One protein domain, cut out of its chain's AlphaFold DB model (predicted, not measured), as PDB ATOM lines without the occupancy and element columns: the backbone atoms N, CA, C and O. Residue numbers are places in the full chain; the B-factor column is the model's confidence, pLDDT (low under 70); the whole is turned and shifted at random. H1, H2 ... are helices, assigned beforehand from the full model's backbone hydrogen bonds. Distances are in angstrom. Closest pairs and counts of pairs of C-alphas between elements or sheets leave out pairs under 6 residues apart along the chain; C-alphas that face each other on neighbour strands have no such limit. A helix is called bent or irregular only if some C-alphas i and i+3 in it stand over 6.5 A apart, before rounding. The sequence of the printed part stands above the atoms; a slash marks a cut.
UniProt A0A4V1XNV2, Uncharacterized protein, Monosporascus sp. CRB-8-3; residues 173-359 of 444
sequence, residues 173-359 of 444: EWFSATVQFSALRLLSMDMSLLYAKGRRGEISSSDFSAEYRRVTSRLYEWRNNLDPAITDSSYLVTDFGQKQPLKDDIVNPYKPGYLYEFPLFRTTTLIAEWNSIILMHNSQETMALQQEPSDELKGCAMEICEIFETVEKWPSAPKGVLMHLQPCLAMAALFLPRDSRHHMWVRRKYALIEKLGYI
ATOM      1  N   GLU A 173     129.893 152.860 100.072       61.78
ATOM      2  CA  GLU A 173     130.697 151.915  99.299       61.78
ATOM      3  C   GLU A 173     132.036 151.558  99.972       61.78
ATOM      4  O   GLU A 173     132.486 150.414  99.870       61.78
ATOM      5  N   TRP A 174     132.634 152.471 100.751       56.94
ATOM      6  CA  TRP A 174     133.889 152.223 101.478       56.94
ATOM      7  C   TRP A 174     133.704 151.210 102.615       56.94
ATOM      8  O   TRP A 174     134.527 150.301 102.798       56.94
ATOM      9  N   PHE A 175     132.597 151.328 103.355       62.41
ATOM     10  CA  PHE A 175     132.201 150.353 104.371       62.41
ATOM     11  C   PHE A 175     131.868 149.019 103.709       62.41
ATOM     12  O   PHE A 175     132.398 147.977 104.100       62.41
ATOM     13  N   SER A 176     131.033 149.057 102.668       69.81
ATOM     14  CA  SER A 176     130.506 147.854 102.033       69.81
ATOM     15  C   SER A 176     131.608 147.009 101.391       69.81
ATOM     16  O   SER A 176     131.744 145.833 101.724       69.81
ATOM     17  N   ALA A 177     132.514 147.603 100.604       62.19
ATOM     18  CA  ALA A 177     133.652 146.880 100.029       62.19
ATOM     19  C   ALA A 177     134.574 146.258 101.104       62.19
ATOM     20  O   ALA A 177     135.209 145.229 100.868       62.19
ATOM     21  N   THR A 178     134.636 146.847 102.303       64.69
ATOM     22  CA  THR A 178     135.419 146.322 103.436       64.69
ATOM     23  C   THR A 178     134.727 145.150 104.127       64.69
ATOM     24  O   THR A 178     135.389 144.161 104.455       64.69
ATOM     25  N   VAL A 179     133.403 145.209 104.289       73.75
ATOM     26  CA  VAL A 179     132.591 144.077 104.759       73.75
ATOM     27  C   VAL A 179     132.687 142.913 103.773       73.75
ATOM     28  O   VAL A 179     132.989 141.796 104.188       73.75
ATOM     29  N   GLN A 180     132.533 143.171 102.470       78.25
ATOM     30  CA  GLN A 180     132.573 142.126 101.444       78.25
ATOM     31  C   GLN A 180     133.953 141.461 101.330       78.25
ATOM     32  O   GLN A 180     134.027 140.234 101.281       78.25
ATOM     33  N   PHE A 181     135.046 142.233 101.404       68.12
ATOM     34  CA  PHE A 181     136.406 141.685 101.524       68.12
ATOM     35  C   PHE A 181     136.549 140.768 102.746       68.12
ATOM     36  O   PHE A 181     137.046 139.647 102.649       68.12
ATOM     37  N   SER A 182     136.082 141.230 103.909       70.25
ATOM     38  CA  SER A 182     136.178 140.471 105.161       70.25
ATOM     39  C   SER A 182     135.366 139.172 105.096       70.25
ATOM     40  O   SER A 182     135.829 138.136 105.570       70.25
ATOM     41  N   ALA A 183     134.200 139.194 104.443       79.19
ATOM     42  CA  ALA A 183     133.370 138.016 104.213       79.19
ATOM     43  C   ALA A 183     134.067 136.961 103.329       79.19
ATOM     44  O   ALA A 183     134.058 135.785 103.694       79.19
ATOM     45  N   LEU A 184     134.746 137.355 102.238       75.12
ATOM     46  CA  LEU A 184     135.562 136.423 101.437       75.12
ATOM     47  C   LEU A 184     136.694 135.788 102.251       75.12
ATOM     48  O   LEU A 184     136.982 134.598 102.102       75.12
ATOM     49  N   ARG A 185     137.344 136.565 103.126       74.50
ATOM     50  CA  ARG A 185     138.440 136.065 103.971       74.50
ATOM     51  C   ARG A 185     137.946 135.097 105.047       74.50
ATOM     52  O   ARG A 185     138.609 134.090 105.282       74.50
ATOM     53  N   LEU A 186     136.762 135.331 105.620       72.56
ATOM     54  CA  LEU A 186     136.091 134.367 106.500       72.56
ATOM     55  C   LEU A 186     135.717 133.078 105.748       72.56
ATOM     56  O   LEU A 186     136.051 131.997 106.218       72.56
ATOM     57  N   LEU A 187     135.128 133.175 104.550       78.25
ATOM     58  CA  LEU A 187     134.816 132.005 103.711       78.25
ATOM     59  C   LEU A 187     136.067 131.191 103.351       78.25
ATOM     60  O   LEU A 187     136.055 129.965 103.436       78.25
ATOM     61  N   SER A 188     137.170 131.866 103.023       70.69
ATOM     62  CA  SER A 188     138.459 131.222 102.735       70.69
ATOM     63  C   SER A 188     139.039 130.494 103.958       70.69
ATOM     64  O   SER A 188     139.670 129.445 103.820       70.69
ATOM     65  N   MET A 189     138.820 131.029 105.165       78.06
ATOM     66  CA  MET A 189     139.217 130.384 106.419       78.06
ATOM     67  C   MET A 189     138.336 129.162 106.722       78.06
ATOM     68  O   MET A 189     138.878 128.094 107.008       78.06
ATOM     69  N   ASP A 190     137.012 129.289 106.571       78.25
ATOM     70  CA  ASP A 190     136.049 128.187 106.712       78.25
ATOM     71  C   ASP A 190     136.414 127.014 105.775       78.25
ATOM     72  O   ASP A 190     136.495 125.865 106.218       78.25
ATOM     73  N   MET A 191     136.725 127.305 104.502       81.00
ATOM     74  CA  MET A 191     137.232 126.330 103.520       81.00
ATOM     75  C   MET A 191     138.509 125.630 103.997       81.00
ATOM     76  O   MET A 191     138.585 124.401 103.995       81.00
ATOM     77  N   SER A 192     139.514 126.403 104.420       70.94
ATOM     78  CA  SER A 192     140.803 125.864 104.867       70.94
ATOM     79  C   SER A 192     140.636 124.907 106.053       70.94
ATOM     80  O   SER A 192     141.176 123.796 106.046       70.94
ATOM     81  N   LEU A 193     139.808 125.283 107.034       72.25
ATOM     82  CA  LEU A 193     139.476 124.440 108.185       72.25
ATOM     83  C   LEU A 193     138.731 123.163 107.775       72.25
ATOM     84  O   LEU A 193     139.061 122.085 108.274       72.25
ATOM     85  N   LEU A 194     137.763 123.258 106.857       79.44
ATOM     86  CA  LEU A 194     137.032 122.104 106.325       79.44
ATOM     87  C   LEU A 194     137.982 121.110 105.636       79.44
ATOM     88  O   LEU A 194     137.949 119.916 105.937       79.44
ATOM     89  N   TYR A 195     138.881 121.587 104.773       76.38
ATOM     90  CA  TYR A 195     139.844 120.735 104.065       76.38
ATOM     91  C   TYR A 195     140.928 120.162 104.981       76.38
ATOM     92  O   TYR A 195     141.376 119.032 104.780       76.38
ATOM     93  N   ALA A 196     141.357 120.906 106.003       69.00
ATOM     94  CA  ALA A 196     142.289 120.407 107.011       69.00
ATOM     95  C   ALA A 196     141.666 119.295 107.871       69.00
ATOM     96  O   ALA A 196     142.343 118.314 108.174       69.00
ATOM     97  N   LYS A 197     140.379 119.408 108.230       73.62
ATOM     98  CA  LYS A 197     139.629 118.342 108.919       73.62
ATOM     99  C   LYS A 197     139.406 117.129 108.019       73.62
ATOM    100  O   LYS A 197     139.685 116.007 108.434       73.62
ATOM    101  N   GLY A 198     138.972 117.354 106.775       75.06
ATOM    102  CA  GLY A 198     138.748 116.299 105.782       75.06
ATOM    103  C   GLY A 198     140.003 115.465 105.519       75.06
ATOM    104  O   GLY A 198     139.963 114.244 105.635       75.06
ATOM    105  N   ARG A 199     141.153 116.115 105.275       68.12
ATOM    106  CA  ARG A 199     142.440 115.422 105.064       68.12
ATOM    107  C   ARG A 199     142.955 114.667 106.294       68.12
ATOM    108  O   ARG A 199     143.695 113.705 106.125       68.12
ATOM    109  N   ARG A 200     142.578 115.080 107.508       79.62
ATOM    110  CA  ARG A 200     142.941 114.394 108.763       79.62
ATOM    111  C   ARG A 200     141.944 113.310 109.191       79.62
ATOM    112  O   ARG A 200     142.206 112.617 110.167       79.62
ATOM    113  N   GLY A 201     140.820 113.150 108.486       80.19
ATOM    114  CA  GLY A 201     139.754 112.220 108.879       80.19
ATOM    115  C   GLY A 201     138.991 112.647 110.143       80.19
ATOM    116  O   GLY A 201     138.316 111.827 110.755       80.19
ATOM    117  N   GLU A 202     139.080 113.923 110.535       85.75
ATOM    118  CA  GLU A 202     138.447 114.491 111.743       85.75
ATOM    119  C   GLU A 202     136.936 114.762 111.566       85.75
ATOM    120  O   GLU A 202     136.278 115.273 112.471       85.75
ATOM    121  N   ILE A 203     136.384 114.475 110.384       88.31
ATOM    122  CA  ILE A 203     134.996 114.731 109.989       88.31
ATOM    123  C   ILE A 203     134.490 113.578 109.113       88.31
ATOM    124  O   ILE A 203     135.253 113.013 108.327       88.31
ATOM    125  N   SER A 204     133.211 113.212 109.240       92.56
ATOM    126  CA  SER A 204     132.623 112.160 108.405       92.56
ATOM    127  C   SER A 204     132.469 112.618 106.948       92.56
ATOM    128  O   SER A 204     132.357 113.811 106.662       92.56
ATOM    129  N   SER A 205     132.411 111.670 106.007       87.56
ATOM    130  CA  SER A 205     132.209 111.983 104.583       87.56
ATOM    131  C   SER A 205     130.872 112.698 104.318       87.56
ATOM    132  O   SER A 205     130.809 113.625 103.506       87.56
ATOM    133  N   SER A 206     129.807 112.339 105.047       91.19
ATOM    134  CA  SER A 206     128.504 113.007 104.948       91.19
ATOM    135  C   SER A 206     128.541 114.442 105.468       91.19
ATOM    136  O   SER A 206     128.004 115.331 104.807       91.19
ATOM    137  N   ASP A 207     129.208 114.685 106.599       91.12
ATOM    138  CA  ASP A 207     129.296 116.024 107.193       91.12
ATOM    139  C   ASP A 207     130.209 116.929 106.360       91.12
ATOM    140  O   ASP A 207     129.866 118.080 106.097       91.12
ATOM    141  N   PHE A 208     131.323 116.387 105.849       87.69
ATOM    142  CA  PHE A 208     132.181 117.079 104.886       87.69
ATOM    143  C   PHE A 208     131.390 117.485 103.636       87.69
ATOM    144  O   PHE A 208     131.441 118.640 103.227       87.69
ATOM    145  N   SER A 209     130.594 116.572 103.070       89.19
ATOM    146  CA  SER A 209     129.764 116.835 101.883       89.19
ATOM    147  C   SER A 209     128.600 117.805 102.149       89.19
ATOM    148  O   SER A 209     128.089 118.444 101.225       89.19
ATOM    149  N   ALA A 210     128.131 117.912 103.394       92.62
ATOM    150  CA  ALA A 210     127.127 118.893 103.798       92.62
ATOM    151  C   ALA A 210     127.743 120.294 103.943       92.62
ATOM    152  O   ALA A 210     127.256 121.241 103.324       92.62
ATOM    153  N   GLU A 211     128.844 120.416 104.686       90.31
ATOM    154  CA  GLU A 211     129.544 121.691 104.874       90.31
ATOM    155  C   GLU A 211     130.203 122.192 103.580       90.31
ATOM    156  O   GLU A 211     130.166 123.390 103.315       90.31
ATOM    157  N   TYR A 212     130.693 121.303 102.706       88.81
ATOM    158  CA  TYR A 212     131.193 121.680 101.379       88.81
ATOM    159  C   TYR A 212     130.112 122.402 100.567       88.81
ATOM    160  O   TYR A 212     130.308 123.555 100.187       88.81
ATOM    161  N   ARG A 213     128.930 121.786 100.399       92.06
ATOM    162  CA  ARG A 213     127.787 122.397  99.693       92.06
ATOM    163  C   ARG A 213     127.316 123.699 100.341       92.06
ATOM    164  O   ARG A 213     126.925 124.625  99.634       92.06
ATOM    165  N   ARG A 214     127.368 123.797 101.673       93.75
ATOM    166  CA  ARG A 214     127.034 125.023 102.412       93.75
ATOM    167  C   ARG A 214     128.016 126.158 102.110       93.75
ATOM    168  O   ARG A 214     127.587 127.291 101.903       93.75
ATOM    169  N   VAL A 215     129.315 125.864 102.064       89.56
ATOM    170  CA  VAL A 215     130.352 126.824 101.660       89.56
ATOM    171  C   VAL A 215     130.178 127.220 100.193       89.56
ATOM    172  O   VAL A 215     130.207 128.414  99.900       89.56
ATOM    173  N   THR A 216     129.890 126.264  99.299       92.12
ATOM    174  CA  THR A 216     129.550 126.540  97.893       92.12
ATOM    175  C   THR A 216     128.391 127.538  97.799       92.12
ATOM    176  O   THR A 216     128.544 128.586  97.180       92.12
ATOM    177  N   SER A 217     127.266 127.272  98.478       94.50
ATOM    178  CA  SER A 217     126.094 128.166  98.490       94.50
ATOM    179  C   SER A 217     126.465 129.579  98.946       94.50
ATOM    180  O   SER A 217     126.206 130.543  98.229       94.50
ATOM    181  N   ARG A 218     127.188 129.706 100.071       94.50
ATOM    182  CA  ARG A 218     127.633 131.006 100.603       94.50
ATOM    183  C   ARG A 218     128.556 131.769  99.645       94.50
ATOM    184  O   ARG A 218     128.499 132.997  99.624       94.50
ATOM    185  N   LEU A 219     129.390 131.086  98.856       91.56
ATOM    186  CA  LEU A 219     130.242 131.727  97.848       91.56
ATOM    187  C   LEU A 219     129.412 132.334  96.706       91.56
ATOM    188  O   LEU A 219     129.653 133.484  96.337       91.56
ATOM    189  N   TYR A 220     128.417 131.620  96.173       94.19
ATOM    190  CA  TYR A 220     127.531 132.174  95.138       94.19
ATOM    191  C   TYR A 220     126.569 133.233  95.702       94.19
ATOM    192  O   TYR A 220     126.368 134.271  95.074       94.19
ATOM    193  N   GLU A 221     126.031 133.038  96.909       94.56
ATOM    194  CA  GLU A 221     125.221 134.038  97.621       94.56
ATOM    195  C   GLU A 221     125.989 135.345  97.840       94.56
ATOM    196  O   GLU A 221     125.419 136.416  97.639       94.56
ATOM    197  N   TRP A 222     127.274 135.280  98.206       93.50
ATOM    198  CA  TRP A 222     128.128 136.463  98.346       93.50
ATOM    199  C   TRP A 222     128.220 137.254  97.034       93.50
ATOM    200  O   TRP A 222     128.097 138.476  97.046       93.50
ATOM    201  N   ARG A 223     128.372 136.569  95.888       93.31
ATOM    202  CA  ARG A 223     128.471 137.220  94.568       93.31
ATOM    203  C   ARG A 223     127.137 137.796  94.104       93.31
ATOM    204  O   ARG A 223     127.110 138.887  93.544       93.31
ATOM    205  N   ASN A 224     126.045 137.076  94.339       93.00
ATOM    206  CA  ASN A 224     124.711 137.474  93.895       93.00
ATOM    207  C   ASN A 224     124.111 138.602  94.752       93.00
ATOM    208  O   ASN A 224     123.274 139.352  94.260       93.00
ATOM    209  N   ASN A 225     124.554 138.741  96.007       91.81
ATOM    210  CA  ASN A 225     124.069 139.744  96.961       91.81
ATOM    211  C   ASN A 225     125.119 140.829  97.276       91.81
ATOM    212  O   ASN A 225     125.131 141.382  98.381       91.81
ATOM    213  N   LEU A 226     126.010 141.139  96.326       90.75
ATOM    214  CA  LEU A 226     126.879 142.311  96.440       90.75
ATOM    215  C   LEU A 226     126.026 143.582  96.527       90.75
ATOM    216  O   LEU A 226     125.073 143.774  95.774       90.75
ATOM    217  N   ASP A 227     126.387 144.451  97.464       87.94
ATOM    218  CA  ASP A 227     125.661 145.682  97.755       87.94
ATOM    219  C   ASP A 227     125.625 146.608  96.523       87.94
ATOM    220  O   ASP A 227     126.695 146.905  95.987       87.94
ATOM    221  N   PRO A 228     124.449 147.123  96.104       91.75
ATOM    222  CA  PRO A 228     124.334 148.071  94.994       91.75
ATOM    223  C   PRO A 228     125.289 149.269  95.073       91.75
ATOM    224  O   PRO A 228     125.728 149.766  94.042       91.75
ATOM    225  N   ALA A 229     125.676 149.699  96.284       83.75
ATOM    226  CA  ALA A 229     126.655 150.773  96.463       83.75
ATOM    227  C   ALA A 229     128.041 150.458  95.865       83.75
ATOM    228  O   ALA A 229     128.779 151.382  95.548       83.75
ATOM    229  N   ILE A 230     128.413 149.182  95.711       83.12
ATOM    230  CA  ILE A 230     129.707 148.768  95.141       83.12
ATOM    231  C   ILE A 230     129.590 148.147  93.741       83.12
ATOM    232  O   ILE A 230     130.604 147.736  93.183       83.12
ATOM    233  N   THR A 231     128.386 148.076  93.169       92.06
ATOM    234  CA  THR A 231     128.107 147.464  91.854       92.06
ATOM    235  C   THR A 231     127.351 148.391  90.896       92.06
ATOM    236  O   THR A 231     126.828 147.933  89.881       92.06
ATOM    237  N   ASP A 232     127.308 149.696  91.183       90.88
ATOM    238  CA  ASP A 232     126.696 150.696  90.303       90.88
ATOM    239  C   ASP A 232     127.384 150.704  88.926       90.88
ATOM    240  O   ASP A 232     128.569 151.022  88.778       90.88
ATOM    241  N   SER A 233     126.610 150.341  87.902       93.50
ATOM    242  CA  SER A 233     127.069 150.199  86.524       93.50
ATOM    243  C   SER A 233     127.474 151.518  85.868       93.50
ATOM    244  O   SER A 233     128.171 151.482  84.856       93.50
ATOM    245  N   SER A 234     127.105 152.672  86.436       93.00
ATOM    246  CA  SER A 234     127.564 153.983  85.959       93.00
ATOM    247  C   SER A 234     129.074 154.195  86.137       93.00
ATOM    248  O   SER A 234     129.669 154.955  85.377       93.00
ATOM    249  N   TYR A 235     129.708 153.461  87.060       89.69
ATOM    250  CA  TYR A 235     131.160 153.455  87.265       89.69
ATOM    251  C   TYR A 235     131.895 152.391  86.434       89.69
ATOM    252  O   TYR A 235     133.110 152.252  86.573       89.69
ATOM    253  N   LEU A 236     131.212 151.612  85.584       94.00
ATOM    254  CA  LEU A 236     131.893 150.669  84.694       94.00
ATOM    255  C   LEU A 236     132.627 151.415  83.576       94.00
ATOM    256  O   LEU A 236     132.024 152.139  82.781       94.00
ATOM    257  N   VAL A 237     133.930 151.167  83.462       91.81
ATOM    258  CA  VAL A 237     134.766 151.745  82.408       91.81
ATOM    259  C   VAL A 237     134.326 151.188  81.053       91.81
ATOM    260  O   VAL A 237     134.427 149.989  80.773       91.81
ATOM    261  N   THR A 238     133.817 152.085  80.211       91.25
ATOM    262  CA  THR A 238     133.354 151.797  78.845       91.25
ATOM    263  C   THR A 238     134.279 152.395  77.785       91.25
ATOM    264  O   THR A 238     134.496 151.764  76.747       91.25
ATOM    265  N   ASP A 239     134.879 153.557  78.062       88.00
ATOM    266  CA  ASP A 239     135.963 154.127  77.265       88.00
ATOM    267  C   ASP A 239     137.330 153.792  77.880       88.00
ATOM    268  O   ASP A 239     137.579 154.000  79.063       88.00
ATOM    269  N   PHE A 240     138.229 153.280  77.043       86.31
ATOM    270  CA  PHE A 240     139.602 152.925  77.405       86.31
ATOM    271  C   PHE A 240     140.632 153.835  76.711       86.31
ATOM    272  O   PHE A 240     141.832 153.560  76.752       86.31
ATOM    273  N   GLY A 241     140.178 154.900  76.040       83.88
ATOM    274  CA  GLY A 241     141.022 155.866  75.349       83.88
ATOM    275  C   GLY A 241     141.866 155.233  74.240       83.88
ATOM    276  O   GLY A 241     141.381 154.461  73.407       83.88
ATOM    277  N   GLN A 242     143.160 155.569  74.209       79.94
ATOM    278  CA  GLN A 242     144.078 155.082  73.181       79.94
ATOM    279  C   GLN A 242     144.462 153.610  73.409       79.94
ATOM    280  O   GLN A 242     145.413 153.284  74.121       79.94
ATOM    281  N   LYS A 243     143.738 152.714  72.736       84.12
ATOM    282  CA  LYS A 243     143.977 151.265  72.758       84.12
ATOM    283  C   LYS A 243     145.315 150.919  72.093       84.12
ATOM    284  O   LYS A 243     145.566 151.299  70.949       84.12
ATOM    285  N   GLN A 244     146.162 150.165  72.791       79.44
ATOM    286  CA  GLN A 244     147.355 149.559  72.199       79.44
ATOM    287  C   GLN A 244     146.954 148.330  71.362       79.44
ATOM    288  O   GLN A 244     145.994 147.642  71.721       79.44
ATOM    289  N   PRO A 245     147.670 148.005  70.268       77.00
ATOM    290  CA  PRO A 245     147.392 146.802  69.486       77.00
ATOM    291  C   PRO A 245     147.525 145.526  70.328       77.00
ATOM    292  O   PRO A 245     148.524 145.345  71.026       77.00
ATOM    293  N   LEU A 246     146.546 144.626  70.220       74.81
ATOM    294  CA  LEU A 246     146.595 143.300  70.845       74.81
ATOM    295  C   LEU A 246     147.670 142.441  70.155       74.81
ATOM    296  O   LEU A 246     147.707 142.374  68.924       74.81
ATOM    297  N   LYS A 247     148.545 141.787  70.927       68.69
ATOM    298  CA  LYS A 247     149.684 140.997  70.417       68.69
ATOM    299  C   LYS A 247     149.549 139.521  70.782       68.69
ATOM    300  O   LYS A 247     150.235 139.020  71.674       68.69
ATOM    301  N   ASP A 248     148.692 138.823  70.037       68.25
ATOM    302  CA  ASP A 248     148.392 137.398  70.261       68.25
ATOM    303  C   ASP A 248     147.897 137.120  71.700       68.25
ATOM    304  O   ASP A 248     148.122 136.063  72.288       68.25
ATOM    305  N   ASP A 249     147.227 138.113  72.291       81.94
ATOM    306  CA  ASP A 249     146.723 138.076  73.664       81.94
ATOM    307  C   ASP A 249     145.473 137.186  73.760       81.94
ATOM    308  O   ASP A 249     144.695 137.095  72.807       81.94
ATOM    309  N   ILE A 250     145.271 136.507  74.894       91.19
ATOM    310  CA  ILE A 250     144.154 135.557  75.092       91.19
ATOM    311  C   ILE A 250     142.835 136.222  75.522       91.19
ATOM    312  O   ILE A 250     141.790 135.582  75.480       91.19
ATOM    313  N   VAL A 251     142.880 137.497  75.915       92.06
ATOM    314  CA  VAL A 251     141.754 138.291  76.439       92.06
ATOM    315  C   VAL A 251     141.717 139.675  75.785       92.06
ATOM    316  O   VAL A 251     142.694 140.098  75.163       92.06
ATOM    317  N   ASN A 252     140.598 140.393  75.916       89.94
ATOM    318  CA  ASN A 252     140.466 141.757  75.414       89.94
ATOM    319  C   ASN A 252     140.448 142.763  76.584       89.94
ATOM    320  O   ASN A 252     139.381 143.038  77.132       89.94
ATOM    321  N   PRO A 253     141.583 143.402  76.923       88.62
ATOM    322  CA  PRO A 253     141.673 144.366  78.027       88.62
ATOM    323  C   PRO A 253     140.913 145.684  77.810       88.62
ATOM    324  O   PRO A 253     141.000 146.591  78.630       88.62
ATOM    325  N   TYR A 254     140.196 145.814  76.690       89.81
ATOM    326  CA  TYR A 254     139.335 146.952  76.363       89.81
ATOM    327  C   TYR A 254     137.862 146.543  76.230       89.81
ATOM    328  O   TYR A 254     137.090 147.223  75.544       89.81
ATOM    329  N   LYS A 255     137.495 145.393  76.807       88.62
ATOM    330  CA  LYS A 255     136.127 144.884  76.917       88.62
ATOM    331  C   LYS A 255     135.466 145.500  78.163       88.62
ATOM    332  O   LYS A 255     135.947 145.262  79.271       88.62
ATOM    333  N   PRO A 256     134.373 146.267  78.017       87.56
ATOM    334  CA  PRO A 256     133.630 146.784  79.165       87.56
ATOM    335  C   PRO A 256     133.032 145.661  80.025       87.56
ATOM    336  O   PRO A 256     132.712 144.588  79.513       87.56
ATOM    337  N   GLY A 257     132.820 145.941  81.314       86.38
ATOM    338  CA  GLY A 257     132.029 145.095  82.223       86.38
ATOM    339  C   GLY A 257     132.757 144.574  83.466       86.38
ATOM    340  O   GLY A 257     132.091 144.217  84.433       86.38
ATOM    341  N   TYR A 258     134.093 144.569  83.476       83.25
ATOM    342  CA  TYR A 258     134.880 144.058  84.613       83.25
ATOM    343  C   TYR A 258     135.630 145.127  85.407       83.25
ATOM    344  O   TYR A 258     135.892 144.931  86.592       83.25
ATOM    345  N   LEU A 259     135.983 146.243  84.768       91.50
ATOM    346  CA  LEU A 259     136.701 147.346  85.395       91.50
ATOM    347  C   LEU A 259     135.719 148.420  85.863       91.50
ATOM    348  O   LEU A 259     135.050 149.048  85.044       91.50
ATOM    349  N   TYR A 260     135.694 148.655  87.170       87.75
ATOM    350  CA  TYR A 260     135.079 149.830  87.778       87.75
ATOM    351  C   TYR A 260     136.109 150.957  87.930       87.75
ATOM    352  O   TYR A 260     137.245 150.707  88.339       87.75
ATOM    353  N   GLU A 261     135.707 152.191  87.642       81.69
ATOM    354  CA  GLU A 261     136.458 153.408  87.956       81.69
ATOM    355  C   GLU A 261     136.356 153.750  89.458       81.69
ATOM    356  O   GLU A 261     135.674 153.074  90.234       81.69
ATOM    357  N   PHE A 262     137.070 154.776  89.921       75.38
ATOM    358  CA  PHE A 262     136.973 155.238  91.305       75.38
ATOM    359  C   PHE A 262     135.610 155.897  91.591       75.38
ATOM    360  O   PHE A 262     135.094 156.602  90.727       75.38
ATOM    361  N   PRO A 263     135.043 155.712  92.801       75.00
ATOM    362  CA  PRO A 263     135.622 155.013  93.953       75.00
ATOM    363  C   PRO A 263     135.457 153.479  93.923       75.00
ATOM    364  O   PRO A 263     136.081 152.789  94.730       75.00
ATOM    365  N   LEU A 264     134.678 152.925  92.988       80.50
ATOM    366  CA  LEU A 264     134.277 151.510  92.975       80.50
ATOM    367  C   LEU A 264     135.352 150.521  92.487       80.50
ATOM    368  O   LEU A 264     135.143 149.312  92.552       80.50
ATOM    369  N   PHE A 265     136.535 150.991  92.081       80.75
ATOM    370  CA  PHE A 265     137.656 150.161  91.613       80.75
ATOM    371  C   PHE A 265     137.974 148.933  92.493       80.75
ATOM    372  O   PHE A 265     138.382 147.890  91.979       80.75
ATOM    373  N   ARG A 266     137.764 149.000  93.817       77.12
ATOM    374  CA  ARG A 266     137.977 147.844  94.709       77.12
ATOM    375  C   ARG A 266     137.080 146.647  94.353       77.12
ATOM    376  O   ARG A 266     137.516 145.508  94.526       77.12
ATOM    377  N   THR A 267     135.891 146.875  93.797       85.88
ATOM    378  CA  THR A 267     135.007 145.821  93.280       85.88
ATOM    379  C   THR A 267     135.691 145.001  92.189       85.88
ATOM    380  O   THR A 267     135.656 143.776  92.262       85.88
ATOM    381  N   THR A 268     136.423 145.634  91.264       88.69
ATOM    382  CA  THR A 268     137.256 144.953  90.251       88.69
ATOM    383  C   THR A 268     138.183 143.910  90.890       88.69
ATOM    384  O   THR A 268     138.264 142.768  90.438       88.69
ATOM    385  N   THR A 269     138.857 144.274  91.989       82.12
ATOM    386  CA  THR A 269     139.760 143.353  92.703       82.12
ATOM    387  C   THR A 269     139.012 142.265  93.482       82.12
ATOM    388  O   THR A 269     139.428 141.110  93.447       82.12
ATOM    389  N   LEU A 270     137.876 142.591  94.109       84.69
ATOM    390  CA  LEU A 270     137.021 141.629  94.819       84.69
ATOM    391  C   LEU A 270     136.425 140.564  93.884       84.69
ATOM    392  O   LEU A 270     136.318 139.399  94.261       84.69
ATOM    393  N   ILE A 271     136.070 140.948  92.656       92.31
ATOM    394  CA  ILE A 271     135.599 140.032  91.610       92.31
ATOM    395  C   ILE A 271     136.698 139.018  91.254       92.31
ATOM    396  O   ILE A 271     136.416 137.822  91.162       92.31
ATOM    397  N   ALA A 272     137.949 139.460  91.089       89.25
ATOM    398  CA  ALA A 272     139.073 138.563  90.813       89.25
ATOM    399  C   ALA A 272     139.389 137.625  91.994       89.25
ATOM    400  O   ALA A 272     139.615 136.433  91.778       89.25
ATOM    401  N   GLU A 273     139.344 138.131  93.235       84.81
ATOM    402  CA  GLU A 273     139.504 137.307  94.443       84.81
ATOM    403  C   GLU A 273     138.425 136.223  94.532       84.81
ATOM    404  O   GLU A 273     138.749 135.054  94.741       84.81
ATOM    405  N   TRP A 274     137.154 136.576  94.312       93.12
ATOM    406  CA  TRP A 274     136.050 135.615  94.324       93.12
ATOM    407  C   TRP A 274     136.224 134.516  93.269       93.12
ATOM    408  O   TRP A 274     136.152 133.337  93.610       93.12
ATOM    409  N   ASN A 275     136.545 134.877  92.020       91.31
ATOM    410  CA  ASN A 275     136.827 133.898  90.965       91.31
ATOM    411  C   ASN A 275     137.987 132.961  91.360       91.31
ATOM    412  O   ASN A 275     137.922 131.753  91.131       91.31
ATOM    413  N   SER A 276     139.034 133.485  92.009       84.56
ATOM    414  CA  SER A 276     140.162 132.672  92.483       84.56
ATOM    415  C   SER A 276     139.778 131.722  93.622       84.56
ATOM    416  O   SER A 276     140.355 130.638  93.729       84.56
ATOM    417  N   ILE A 277     138.835 132.117  94.481       83.50
ATOM    418  CA  ILE A 277     138.318 131.273  95.565       83.50
ATOM    419  C   ILE A 277     137.414 130.174  94.992       83.50
ATOM    420  O   ILE A 277     137.570 129.022  95.387       83.50
ATOM    421  N   ILE A 278     136.556 130.482  94.011       88.62
ATOM    422  CA  ILE A 278     135.746 129.489  93.280       88.62
ATOM    423  C   ILE A 278     136.640 128.436  92.610       88.62
ATOM    424  O   ILE A 278     136.417 127.240  92.799       88.62
ATOM    425  N   LEU A 279     137.699 128.858  91.905       81.06
ATOM    426  CA  LEU A 279     138.690 127.946  91.319       81.06
ATOM    427  C   LEU A 279     139.307 127.007  92.368       81.06
ATOM    428  O   LEU A 279     139.380 125.796  92.155       81.06
ATOM    429  N   MET A 280     139.730 127.541  93.517       80.12
ATOM    430  CA  MET A 280     140.308 126.742  94.604       80.12
ATOM    431  C   MET A 280     139.281 125.794  95.251       80.12
ATOM    432  O   MET A 280     139.628 124.660  95.582       80.12
ATOM    433  N   HIS A 281     138.034 126.245  95.425       82.25
ATOM    434  CA  HIS A 281     136.970 125.500  96.103       82.25
ATOM    435  C   HIS A 281     136.480 124.315  95.274       82.25
ATOM    436  O   HIS A 281     136.516 123.168  95.725       82.25
ATOM    437  N   ASN A 282     136.074 124.590  94.035       81.94
ATOM    438  CA  ASN A 282     135.467 123.608  93.140       81.94
ATOM    439  C   ASN A 282     136.505 122.613  92.591       81.94
ATOM    440  O   ASN A 282     136.181 121.455  92.332       81.94
ATOM    441  N   SER A 283     137.780 123.012  92.485       72.81
ATOM    442  CA  SER A 283     138.836 122.089  92.047       72.81
ATOM    443  C   SER A 283     139.094 120.932  93.010       72.81
ATOM    444  O   SER A 283     139.558 119.894  92.550       72.81
ATOM    445  N   GLN A 284     138.750 121.047  94.302       67.69
ATOM    446  CA  GLN A 284     138.867 119.920  95.240       67.69
ATOM    447  C   GLN A 284     137.995 118.730  94.806       67.69
ATOM    448  O   GLN A 284     138.439 117.584  94.868       67.69
ATOM    449  N   GLU A 285     136.779 118.999  94.322       65.56
ATOM    450  CA  GLU A 285     135.856 117.975  93.825       65.56
ATOM    451  C   GLU A 285     136.322 117.422  92.470       65.56
ATOM    452  O   GLU A 285     136.454 116.208  92.309       65.56
ATOM    453  N   THR A 286     136.692 118.299  91.527       60.69
ATOM    454  CA  THR A 286     137.259 117.901  90.222       60.69
ATOM    455  C   THR A 286     138.487 116.997  90.376       60.69
ATOM    456  O   THR A 286     138.604 115.982  89.690       60.69
ATOM    457  N   MET A 287     139.383 117.331  91.310       58.66
ATOM    458  CA  MET A 287     140.578 116.549  91.620       58.66
ATOM    459  C   MET A 287     140.264 115.202  92.272       58.66
ATOM    460  O   MET A 287     140.864 114.196  91.896       58.66
ATOM    461  N   ALA A 288     139.329 115.163  93.228       60.78
ATOM    462  CA  ALA A 288     138.904 113.918  93.866       60.78
ATOM    463  C   ALA A 288     138.275 112.939  92.858       60.78
ATOM    464  O   ALA A 288     138.448 111.727  92.981       60.78
ATOM    465  N   LEU A 289     137.590 113.467  91.839       63.84
ATOM    466  CA  LEU A 289     136.937 112.698  90.778       63.84
ATOM    467  C   LEU A 289     137.818 112.458  89.533       63.84
ATOM    468  O   LEU A 289     137.379 111.759  88.620       63.84
ATOM    469  N   GLN A 290     139.034 113.021  89.479       60.88
ATOM    470  CA  GLN A 290     139.934 113.013  88.308       60.88
ATOM    471  C   GLN A 290     139.268 113.484  86.997       60.88
ATOM    472  O   GLN A 290     139.570 112.984  85.910       60.88
ATOM    473  N   GLN A 291     138.343 114.438  87.093       69.94
ATOM    474  CA  GLN A 291     137.616 114.977  85.941       69.94
ATOM    475  C   GLN A 291     138.378 116.144  85.297       69.94
ATOM    476  O   GLN A 291     139.253 116.751  85.915       69.94
ATOM    477  N   GLU A 292     138.047 116.480  84.048       69.69
ATOM    478  CA  GLU A 292     138.473 117.768  83.492       69.69
ATOM    479  C   GLU A 292     137.749 118.922  84.212       69.69
ATOM    480  O   GLU A 292     136.594 118.756  84.618       69.69
ATOM    481  N   PRO A 293     138.377 120.107  84.351       75.38
ATOM    482  CA  PRO A 293     137.699 121.292  84.865       75.38
ATOM    483  C   PRO A 293     136.437 121.609  84.059       75.38
ATOM    484  O   PRO A 293     136.461 121.591  82.823       75.38
ATOM    485  N   SER A 294     135.349 121.946  84.753       82.75
ATOM    486  CA  SER A 294     134.115 122.388  84.102       82.75
ATOM    487  C   SER A 294     134.332 123.696  83.335       82.75
ATOM    488  O   SER A 294     135.255 124.471  83.616       82.75
ATOM    489  N   ASP A 295     133.457 123.972  82.371       85.56
ATOM    490  CA  ASP A 295     133.543 125.201  81.575       85.56
ATOM    491  C   ASP A 295     133.314 126.466  82.420       85.56
ATOM    492  O   ASP A 295     133.835 127.528  82.089       85.56
ATOM    493  N   GLU A 296     132.644 126.342  83.570       87.06
ATOM    494  CA  GLU A 296     132.540 127.398  84.582       87.06
ATOM    495  C   GLU A 296     133.907 127.748  85.196       87.06
ATOM    496  O   GLU A 296     134.250 128.926  85.305       87.06
ATOM    497  N   LEU A 297     134.736 126.750  85.536       86.19
ATOM    498  CA  LEU A 297     136.084 126.989  86.071       86.19
ATOM    499  C   LEU A 297     137.014 127.584  85.012       86.19
ATOM    500  O   LEU A 297     137.779 128.502  85.308       86.19
ATOM    501  N   LYS A 298     136.904 127.122  83.761       89.00
ATOM    502  CA  LYS A 298     137.598 127.747  82.622       89.00
ATOM    503  C   LYS A 298     137.151 129.207  82.454       89.00
ATOM    504  O   LYS A 298     137.994 130.079  82.258       89.00
ATOM    505  N   GLY A 299     135.854 129.486  82.612       92.06
ATOM    506  CA  GLY A 299     135.283 130.836  82.630       92.06
ATOM    507  C   GLY A 299     135.885 131.727  83.719       92.06
ATOM    508  O   GLY A 299     136.413 132.791  83.404       92.06
ATOM    509  N   CYS A 300     135.903 131.266  84.975       92.62
ATOM    510  CA  CYS A 300     136.501 131.991  86.104       92.62
ATOM    511  C   CYS A 300     137.993 132.299  85.872       92.62
ATOM    512  O   CYS A 300     138.460 133.402  86.157       92.62
ATOM    513  N   ALA A 301     138.752 131.342  85.322       92.50
ATOM    514  CA  ALA A 301     140.162 131.537  84.989       92.50
ATOM    515  C   ALA A 301     140.363 132.596  83.890       92.50
ATOM    516  O   ALA A 301     141.248 133.447  84.014       92.50
ATOM    517  N   MET A 302     139.526 132.589  82.850       94.88
ATOM    518  CA  MET A 302     139.558 133.605  81.793       94.88
ATOM    519  C   MET A 302     139.129 134.990  82.300       94.88
ATOM    520  O   MET A 302     139.764 135.975  81.932       94.88
ATOM    521  N   GLU A 303     138.132 135.083  83.188       94.88
ATOM    522  CA  GLU A 303     137.705 136.347  83.813       94.88
ATOM    523  C   GLU A 303     138.832 136.970  84.655       94.88
ATOM    524  O   GLU A 303     139.104 138.162  84.529       94.88
ATOM    525  N   ILE A 304     139.572 136.168  85.433       94.75
ATOM    526  CA  ILE A 304     140.772 136.642  86.148       94.75
ATOM    527  C   ILE A 304     141.832 137.169  85.173       94.75
ATOM    528  O   ILE A 304     142.445 138.203  85.440       94.75
ATOM    529  N   CYS A 305     142.061 136.478  84.053       95.94
ATOM    530  CA  CYS A 305     143.038 136.913  83.054       95.94
ATOM    531  C   CYS A 305     142.628 138.238  82.398       95.94
ATOM    532  O   CYS A 305     143.465 139.127  82.223       95.94
ATOM    533  N   GLU A 306     141.337 138.392  82.091       94.62
ATOM    534  CA  GLU A 306     140.775 139.603  81.501       94.62
ATOM    535  C   GLU A 306     140.832 140.776  82.487       94.62
ATOM    536  O   GLU A 306     141.296 141.851  82.112       94.62
ATOM    537  N   ILE A 307     140.504 140.564  83.769       95.38
ATOM    538  CA  ILE A 307     140.679 141.573  84.827       95.38
ATOM    539  C   ILE A 307     142.152 141.961  84.984       95.38
ATOM    540  O   ILE A 307     142.458 143.152  85.014       95.38
ATOM    541  N   PHE A 308     143.070 140.990  85.061       94.62
ATOM    542  CA  PHE A 308     144.495 141.268  85.255       94.62
ATOM    543  C   PHE A 308     145.045 142.153  84.134       94.62
ATOM    544  O   PHE A 308     145.682 143.168  84.412       94.62
ATOM    545  N   GLU A 309     144.775 141.812  82.871       93.62
ATOM    546  CA  GLU A 309     145.295 142.586  81.741       93.62
ATOM    547  C   GLU A 309     144.568 143.922  81.536       93.62
ATOM    548  O   GLU A 309     145.193 144.903  81.127       93.62
ATOM    549  N   THR A 310     143.275 143.993  81.868       93.31
ATOM    550  CA  THR A 310     142.525 145.256  81.886       93.31
ATOM    551  C   THR A 310     143.125 146.220  82.909       93.31
ATOM    552  O   THR A 310     143.425 147.364  82.580       93.31
ATOM    553  N   VAL A 311     143.384 145.750  84.135       90.44
ATOM    554  CA  VAL A 311     143.994 146.551  85.208       90.44
ATOM    555  C   VAL A 311     145.457 146.899  84.902       90.44
ATOM    556  O   VAL A 311     145.896 147.995  85.228       90.44
ATOM    557  N   GLU A 312     146.214 146.016  84.242       90.12
ATOM    558  CA  GLU A 312     147.586 146.289  83.786       90.12
ATOM    559  C   GLU A 312     147.650 147.425  82.755       90.12
ATOM    560  O   GLU A 312     148.563 148.251  82.811       90.12
ATOM    561  N   LYS A 313     146.704 147.463  81.807       90.00
ATOM    562  CA  LYS A 313     146.688 148.451  80.716       90.00
ATOM    563  C   LYS A 313     145.889 149.720  81.043       90.00
ATOM    564  O   LYS A 313     145.976 150.676  80.272       90.00
ATOM    565  N   TRP A 314     145.140 149.765  82.148       88.00
ATOM    566  CA  TRP A 314     144.362 150.944  82.547       88.00
ATOM    567  C   TRP A 314     145.265 152.050  83.134       88.00
ATOM    568  O   TRP A 314     145.896 151.829  84.170       88.00
ATOM    569  N   PRO A 315     145.326 153.260  82.535       83.81
ATOM    570  CA  PRO A 315     146.271 154.302  82.960       83.81
ATOM    571  C   PRO A 315     146.098 154.787  84.407       83.81
ATOM    572  O   PRO A 315     147.073 155.211  85.027       83.81
ATOM    573  N   SER A 316     144.876 154.718  84.943       79.19
ATOM    574  CA  SER A 316     144.533 155.182  86.294       79.19
ATOM    575  C   SER A 316     144.692 154.101  87.377       79.19
ATOM    576  O   SER A 316     144.376 154.352  88.541       79.19
ATOM    577  N   ALA A 317     145.174 152.900  87.033       75.75
ATOM    578  CA  ALA A 317     145.311 151.797  87.982       75.75
ATOM    579  C   ALA A 317     146.248 152.149  89.162       75.75
ATOM    580  O   ALA A 317     147.345 152.680  88.943       75.75
ATOM    581  N   PRO A 318     145.889 151.820  90.423       73.12
ATOM    582  CA  PRO A 318     146.762 152.059  91.568       73.12
ATOM    583  C   PRO A 318     148.114 151.357  91.415       73.12
ATOM    584  O   PRO A 318     148.194 150.167  91.094       73.12
ATOM    585  N   LYS A 319     149.204 152.068  91.713       67.12
ATOM    586  CA  LYS A 319     150.549 151.478  91.689       67.12
ATOM    587  C   LYS A 319     150.622 150.308  92.674       67.12
ATOM    588  O   LYS A 319     150.260 150.447  93.836       67.12
ATOM    589  N   GLY A 320     151.095 149.157  92.198       62.09
ATOM    590  CA  GLY A 320     151.173 147.928  92.994       62.09
ATOM    591  C   GLY A 320     149.880 147.103  93.061       62.09
ATOM    592  O   GLY A 320     149.892 146.037  93.673       62.09
ATOM    593  N   VAL A 321     148.778 147.501  92.405       73.06
ATOM    594  CA  VAL A 321     147.544 146.689  92.409       73.06
ATOM    595  C   VAL A 321     147.746 145.286  91.824       73.06
ATOM    596  O   VAL A 321     147.199 144.320  92.348       73.06
ATOM    597  N   LEU A 322     148.606 145.132  90.812       74.88
ATOM    598  CA  LEU A 322     148.908 143.827  90.208       74.88
ATOM    599  C   LEU A 322     149.508 142.823  91.212       74.88
ATOM    600  O   LEU A 322     149.362 141.619  91.026       74.88
ATOM    601  N   MET A 323     150.102 143.298  92.313       72.50
ATOM    602  CA  MET A 323     150.587 142.451  93.412       72.50
ATOM    603  C   MET A 323     149.438 141.807  94.200       72.50
ATOM    604  O   MET A 323     149.586 140.701  94.705       72.50
ATOM    605  N   HIS A 324     148.278 142.467  94.266       66.69
ATOM    606  CA  HIS A 324     147.063 141.927  94.883       66.69
ATOM    607  C   HIS A 324     146.363 140.920  93.955       66.69
ATOM    608  O   HIS A 324     145.752 139.964  94.420       66.69
ATOM    609  N   LEU A 325     146.492 141.103  92.635       78.94
ATOM    610  CA  LEU A 325     145.955 140.184  91.625       78.94
ATOM    611  C   LEU A 325     146.883 138.988  91.329       78.94
ATOM    612  O   LEU A 325     146.426 137.999  90.758       78.94
ATOM    613  N   GLN A 326     148.158 139.038  91.737       80.56
ATOM    614  CA  GLN A 326     149.148 137.971  91.524       80.56
ATOM    615  C   GLN A 326     148.679 136.585  92.013       80.56
ATOM    616  O   GLN A 326     148.805 135.640  91.230       80.56
ATOM    617  N   PRO A 327     148.107 136.416  93.226       74.25
ATOM    618  CA  PRO A 327     147.612 135.114  93.676       74.25
ATOM    619  C   PRO A 327     146.443 134.605  92.825       74.25
ATOM    620  O   PRO A 327     146.385 133.418  92.509       74.25
ATOM    621  N   CYS A 328     145.553 135.509  92.398       83.19
ATOM    622  CA  CYS A 328     144.411 135.170  91.550       83.19
ATOM    623  C   CYS A 328     144.888 134.646  90.190       83.19
ATOM    624  O   CYS A 328     144.464 133.581  89.744       83.19
ATOM    625  N   LEU A 329     145.826 135.360  89.558       86.00
ATOM    626  CA  LEU A 329     146.437 134.948  88.296       86.00
ATOM    627  C   LEU A 329     147.175 133.607  88.428       86.00
ATOM    628  O   LEU A 329     147.074 132.759  87.541       86.00
ATOM    629  N   ALA A 330     147.895 133.404  89.535       77.75
ATOM    630  CA  ALA A 330     148.616 132.161  89.792       77.75
ATOM    631  C   ALA A 330     147.676 130.949  89.900       77.75
ATOM    632  O   ALA A 330     148.019 129.871  89.419       77.75
ATOM    633  N   MET A 331     146.478 131.137  90.466       80.12
ATOM    634  CA  MET A 331     145.428 130.118  90.457       80.12
ATOM    635  C   MET A 331     144.820 129.926  89.066       80.12
ATOM    636  O   MET A 331     144.728 128.790  88.609       80.12
ATOM    637  N   ALA A 332     144.464 131.006  88.363       87.19
ATOM    638  CA  ALA A 332     143.887 130.941  87.018       87.19
ATOM    639  C   ALA A 332     144.767 130.148  86.036       87.19
ATOM    640  O   ALA A 332     144.262 129.293  85.308       87.19
ATOM    641  N   ALA A 333     146.088 130.355  86.075       87.81
ATOM    642  CA  ALA A 333     147.056 129.671  85.219       87.81
ATOM    643  C   ALA A 333     146.995 128.131  85.292       87.81
ATOM    644  O   ALA A 333     147.333 127.459  84.315       87.81
ATOM    645  N   LEU A 334     146.538 127.556  86.409       81.81
ATOM    646  CA  LEU A 334     146.383 126.106  86.557       81.81
ATOM    647  C   LEU A 334     145.232 125.545  85.703       81.81
ATOM    648  O   LEU A 334     145.317 124.389  85.290       81.81
ATOM    649  N   PHE A 335     144.220 126.358  85.383       85.75
ATOM    650  CA  PHE A 335     142.988 125.964  84.676       85.75
ATOM    651  C   PHE A 335     142.918 126.447  83.219       85.75
ATOM    652  O   PHE A 335     141.997 126.069  82.495       85.75
ATOM    653  N   LEU A 336     143.880 127.261  82.770       89.62
ATOM    654  CA  LEU A 336     143.953 127.699  81.375       89.62
ATOM    655  C   LEU A 336     144.271 126.535  80.410       89.62
ATOM    656  O   LEU A 336     144.990 125.600  80.792       89.62
ATOM    657  N   PRO A 337     143.802 126.615  79.146       90.12
ATOM    658  CA  PRO A 337     144.172 125.685  78.082       90.12
ATOM    659  C   PRO A 337     145.686 125.467  77.966       90.12
ATOM    660  O   PRO A 337     146.485 126.390  78.126       90.12
ATOM    661  N   ARG A 338     146.086 124.228  77.659       87.56
ATOM    662  CA  ARG A 338     147.495 123.789  77.634       87.56
ATOM    663  C   ARG A 338     148.222 124.068  76.309       87.56
ATOM    664  O   ARG A 338     149.112 123.314  75.917       87.56
ATOM    665  N   ASP A 339     147.815 125.112  75.591       90.94
ATOM    666  CA  ASP A 339     148.426 125.516  74.323       90.94
ATOM    667  C   ASP A 339     149.511 126.593  74.496       90.94
ATOM    668  O   ASP A 339     149.631 127.264  75.525       90.94
ATOM    669  N   SER A 340     150.328 126.759  73.454       91.19
ATOM    670  CA  SER A 340     151.474 127.671  73.455       91.19
ATOM    671  C   SER A 340     151.095 129.144  73.631       91.19
ATOM    672  O   SER A 340     151.892 129.895  74.197       91.19
ATOM    673  N   ARG A 341     149.901 129.565  73.192       93.69
ATOM    674  CA  ARG A 341     149.434 130.955  73.279       93.69
ATOM    675  C   ARG A 341     149.084 131.305  74.723       93.69
ATOM    676  O   ARG A 341     149.613 132.282  75.254       93.69
ATOM    677  N   HIS A 342     148.297 130.464  75.397       93.94
ATOM    678  CA  HIS A 342     147.992 130.627  76.823       93.94
ATOM    679  C   HIS A 342     149.251 130.518  77.692       93.94
ATOM    680  O   HIS A 342     149.490 131.386  78.533       93.94
ATOM    681  N   HIS A 343     150.109 129.520  77.449       93.50
ATOM    682  CA  HIS A 343     151.375 129.375  78.176       93.50
ATOM    683  C   HIS A 343     152.270 130.616  78.025       93.50
ATOM    684  O   HIS A 343     152.789 131.131  79.016       93.50
ATOM    685  N   MET A 344     152.435 131.138  76.805       94.31
ATOM    686  CA  MET A 344     153.265 132.322  76.565       94.31
ATOM    687  C   MET A 344     152.664 133.592  77.179       94.31
ATOM    688  O   MET A 344     153.402 134.418  77.715       94.31
ATOM    689  N   TRP A 345     151.336 133.741  77.167       95.31
ATOM    690  CA  TRP A 345     150.673 134.853  77.845       95.31
ATOM    691  C   TRP A 345     150.922 134.816  79.364       95.31
ATOM    692  O   TRP A 345     151.393 135.812  79.916       95.31
ATOM    693  N   VAL A 346     150.749 133.663  80.031       95.06
ATOM    694  CA  VAL A 346     151.039 133.531  81.477       95.06
ATOM    695  C   VAL A 346     152.510 133.836  81.774       95.06
ATOM    696  O   VAL A 346     152.803 134.602  82.691       95.06
ATOM    697  N   ARG A 347     153.442 133.308  80.968       95.31
ATOM    698  CA  ARG A 347     154.888 133.577  81.096       95.31
ATOM    699  C   ARG A 347     155.207 135.078  81.050       95.31
ATOM    700  O   ARG A 347     155.991 135.553  81.871       95.31
ATOM    701  N   ARG A 348     154.560 135.846  80.161       95.06
ATOM    702  CA  ARG A 348     154.685 137.320  80.104       95.06
ATOM    703  C   ARG A 348     154.171 137.990  81.380       95.06
ATOM    704  O   ARG A 348     154.865 138.847  81.927       95.06
ATOM    705  N   LYS A 349     152.998 137.594  81.886       94.62
ATOM    706  CA  LYS A 349     152.427 138.180  83.113       94.62
ATOM    707  C   LYS A 349     153.248 137.832  84.362       94.62
ATOM    708  O   LYS A 349     153.452 138.692  85.213       94.62
ATOM    709  N   TYR A 350     153.812 136.628  84.447       92.31
ATOM    710  CA  TYR A 350     154.723 136.256  85.537       92.31
ATOM    711  C   TYR A 350     156.049 137.027  85.481       92.31
ATOM    712  O   TYR A 350     156.489 137.544  86.504       92.31
ATOM    713  N   ALA A 351     156.648 137.197  84.296       92.00
ATOM    714  CA  ALA A 351     157.832 138.042  84.123       92.00
ATOM    715  C   ALA A 351     157.583 139.503  84.550       92.00
ATOM    716  O   ALA A 351     158.449 140.124  85.171       92.00
ATOM    717  N   LEU A 352     156.390 140.042  84.264       89.69
ATOM    718  CA  LEU A 352     155.959 141.357  84.744       89.69
ATOM    719  C   LEU A 352     155.865 141.401  86.277       89.69
ATOM    720  O   LEU A 352     156.417 142.311  86.887       89.69
ATOM    721  N   ILE A 353     155.215 140.418  86.901       80.75
ATOM    722  CA  ILE A 353     155.067 140.316  88.363       80.75
ATOM    723  C   ILE A 353     156.430 140.270  89.073       80.75
ATOM    724  O   ILE A 353     156.623 140.951  90.082       80.75
ATOM    725  N   GLU A 354     157.412 139.558  88.516       81.12
ATOM    726  CA  GLU A 354     158.770 139.546  89.075       81.12
ATOM    727  C   GLU A 354     159.495 140.878  88.915       81.12
ATOM    728  O   GLU A 354     160.161 141.342  89.840       81.12
ATOM    729  N   LYS A 355     159.311 141.546  87.773       78.25
ATOM    730  CA  LYS A 355     159.816 142.904  87.549       78.25
ATOM    731  C   LYS A 355     159.180 143.932  88.500       78.25
ATOM    732  O   LYS A 355     159.799 144.959  88.769       78.25
ATOM    733  N   LEU A 356     157.979 143.659  89.015       72.25
ATOM    734  CA  LEU A 356     157.296 144.457  90.043       72.25
ATOM    735  C   LEU A 356     157.714 144.098  91.483       72.25
ATOM    736  O   LEU A 356     157.337 144.811  92.408       72.25
ATOM    737  N   GLY A 357     158.527 143.050  91.675       66.00
ATOM    738  CA  GLY A 357     159.186 142.730  92.948       66.00
ATOM    739  C   GLY A 357     158.734 141.443  93.646       66.00
ATOM    740  O   GLY A 357     159.262 141.141  94.714       66.00
ATOM    741  N   TYR A 358     157.799 140.664  93.085       72.69
ATOM    742  CA  TYR A 358     157.426 139.358  93.649       72.69
ATOM    743  C   TYR A 358     158.251 138.234  93.022       72.69
ATOM    744  O   TYR A 358     158.107 137.948  91.839       72.69
ATOM    745  N   ILE A 359     159.082 137.552  93.806       73.75
ATOM    746  CA  ILE A 359     159.876 136.418  93.318       73.75
ATOM    747  C   ILE A 359     159.096 135.120  93.523       73.75
ATOM    748  O   ILE A 359     158.821 134.737  94.660       73.75
TER     749      ILE A 359
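What this domain is: This is residues 173 to 359 of the 444 residues of an uncharacterized protein of Monosporascus sp. CRB-8-3 (UniProt A0A4V1XNV2). Five helices, H1 to H5, form an up-and-down bundle with H3 in its middle: the hairpin of H1 and H2 packs on one side of H3 and the hairpin of H4 and H5 on another. H6 packs on H5 at the edge of the bundle, and a long loop, residues 225 to 264, sweeps round one end. The printed part has 187 residues with six named helices, H1 to H6 in order, and no named strand; its class is all helix. It is compact, with a radius of gyration of the C-alphas of 17.5 A and spans of 57 by 42 by 30 A.

Where its parts are: H1, residues 173 to 200, begins at C-alpha 173 (130.697, 151.915, 99.299) and is 40.6 A long. H2 is residues 205 to 224, 28.6 A. H3, residues 265 to 288, is 36.3 A long. H4 is residues 295 to 313, 26.7 A. H5 is residues 321 to 335, only just irregular: C-alphas 324 and 327 are 6.9 A apart. H6, residues 340 to 355, ends at C-alpha 355 (159.816, 142.904, 87.549).

How they stand to each other: The hub, H3, touches H1, closest C-alphas Phe 181 and Leu 270 at 6.7 A, the same way at a shallow tilt of 15 degrees. H3 touches H4 at Asn 275 and Cys 300, 5.2 A, opposite ways. H4 and H5 touch at Ala 301 and Ala 332, 4.3 A. H6 touches H5 with residues 346 to 353 alone; H1 and H4 are apart. Every O i to N i+4 pair is within hydrogen-bond range in H1, H4 and H6, against 15 of 16 in H2, 17 of 20 in H3 and 7 of 11 in H5.

The domain as a whole: The farthest C-alphas, Ser 204 and Gln 242, are 56.7 A apart. The printed part has no cut; the link from H2 to H3 is long, 40 residues. Mean pLDDT of the printed part is 83.1, with 24 residues under 70, among them 284 to 292.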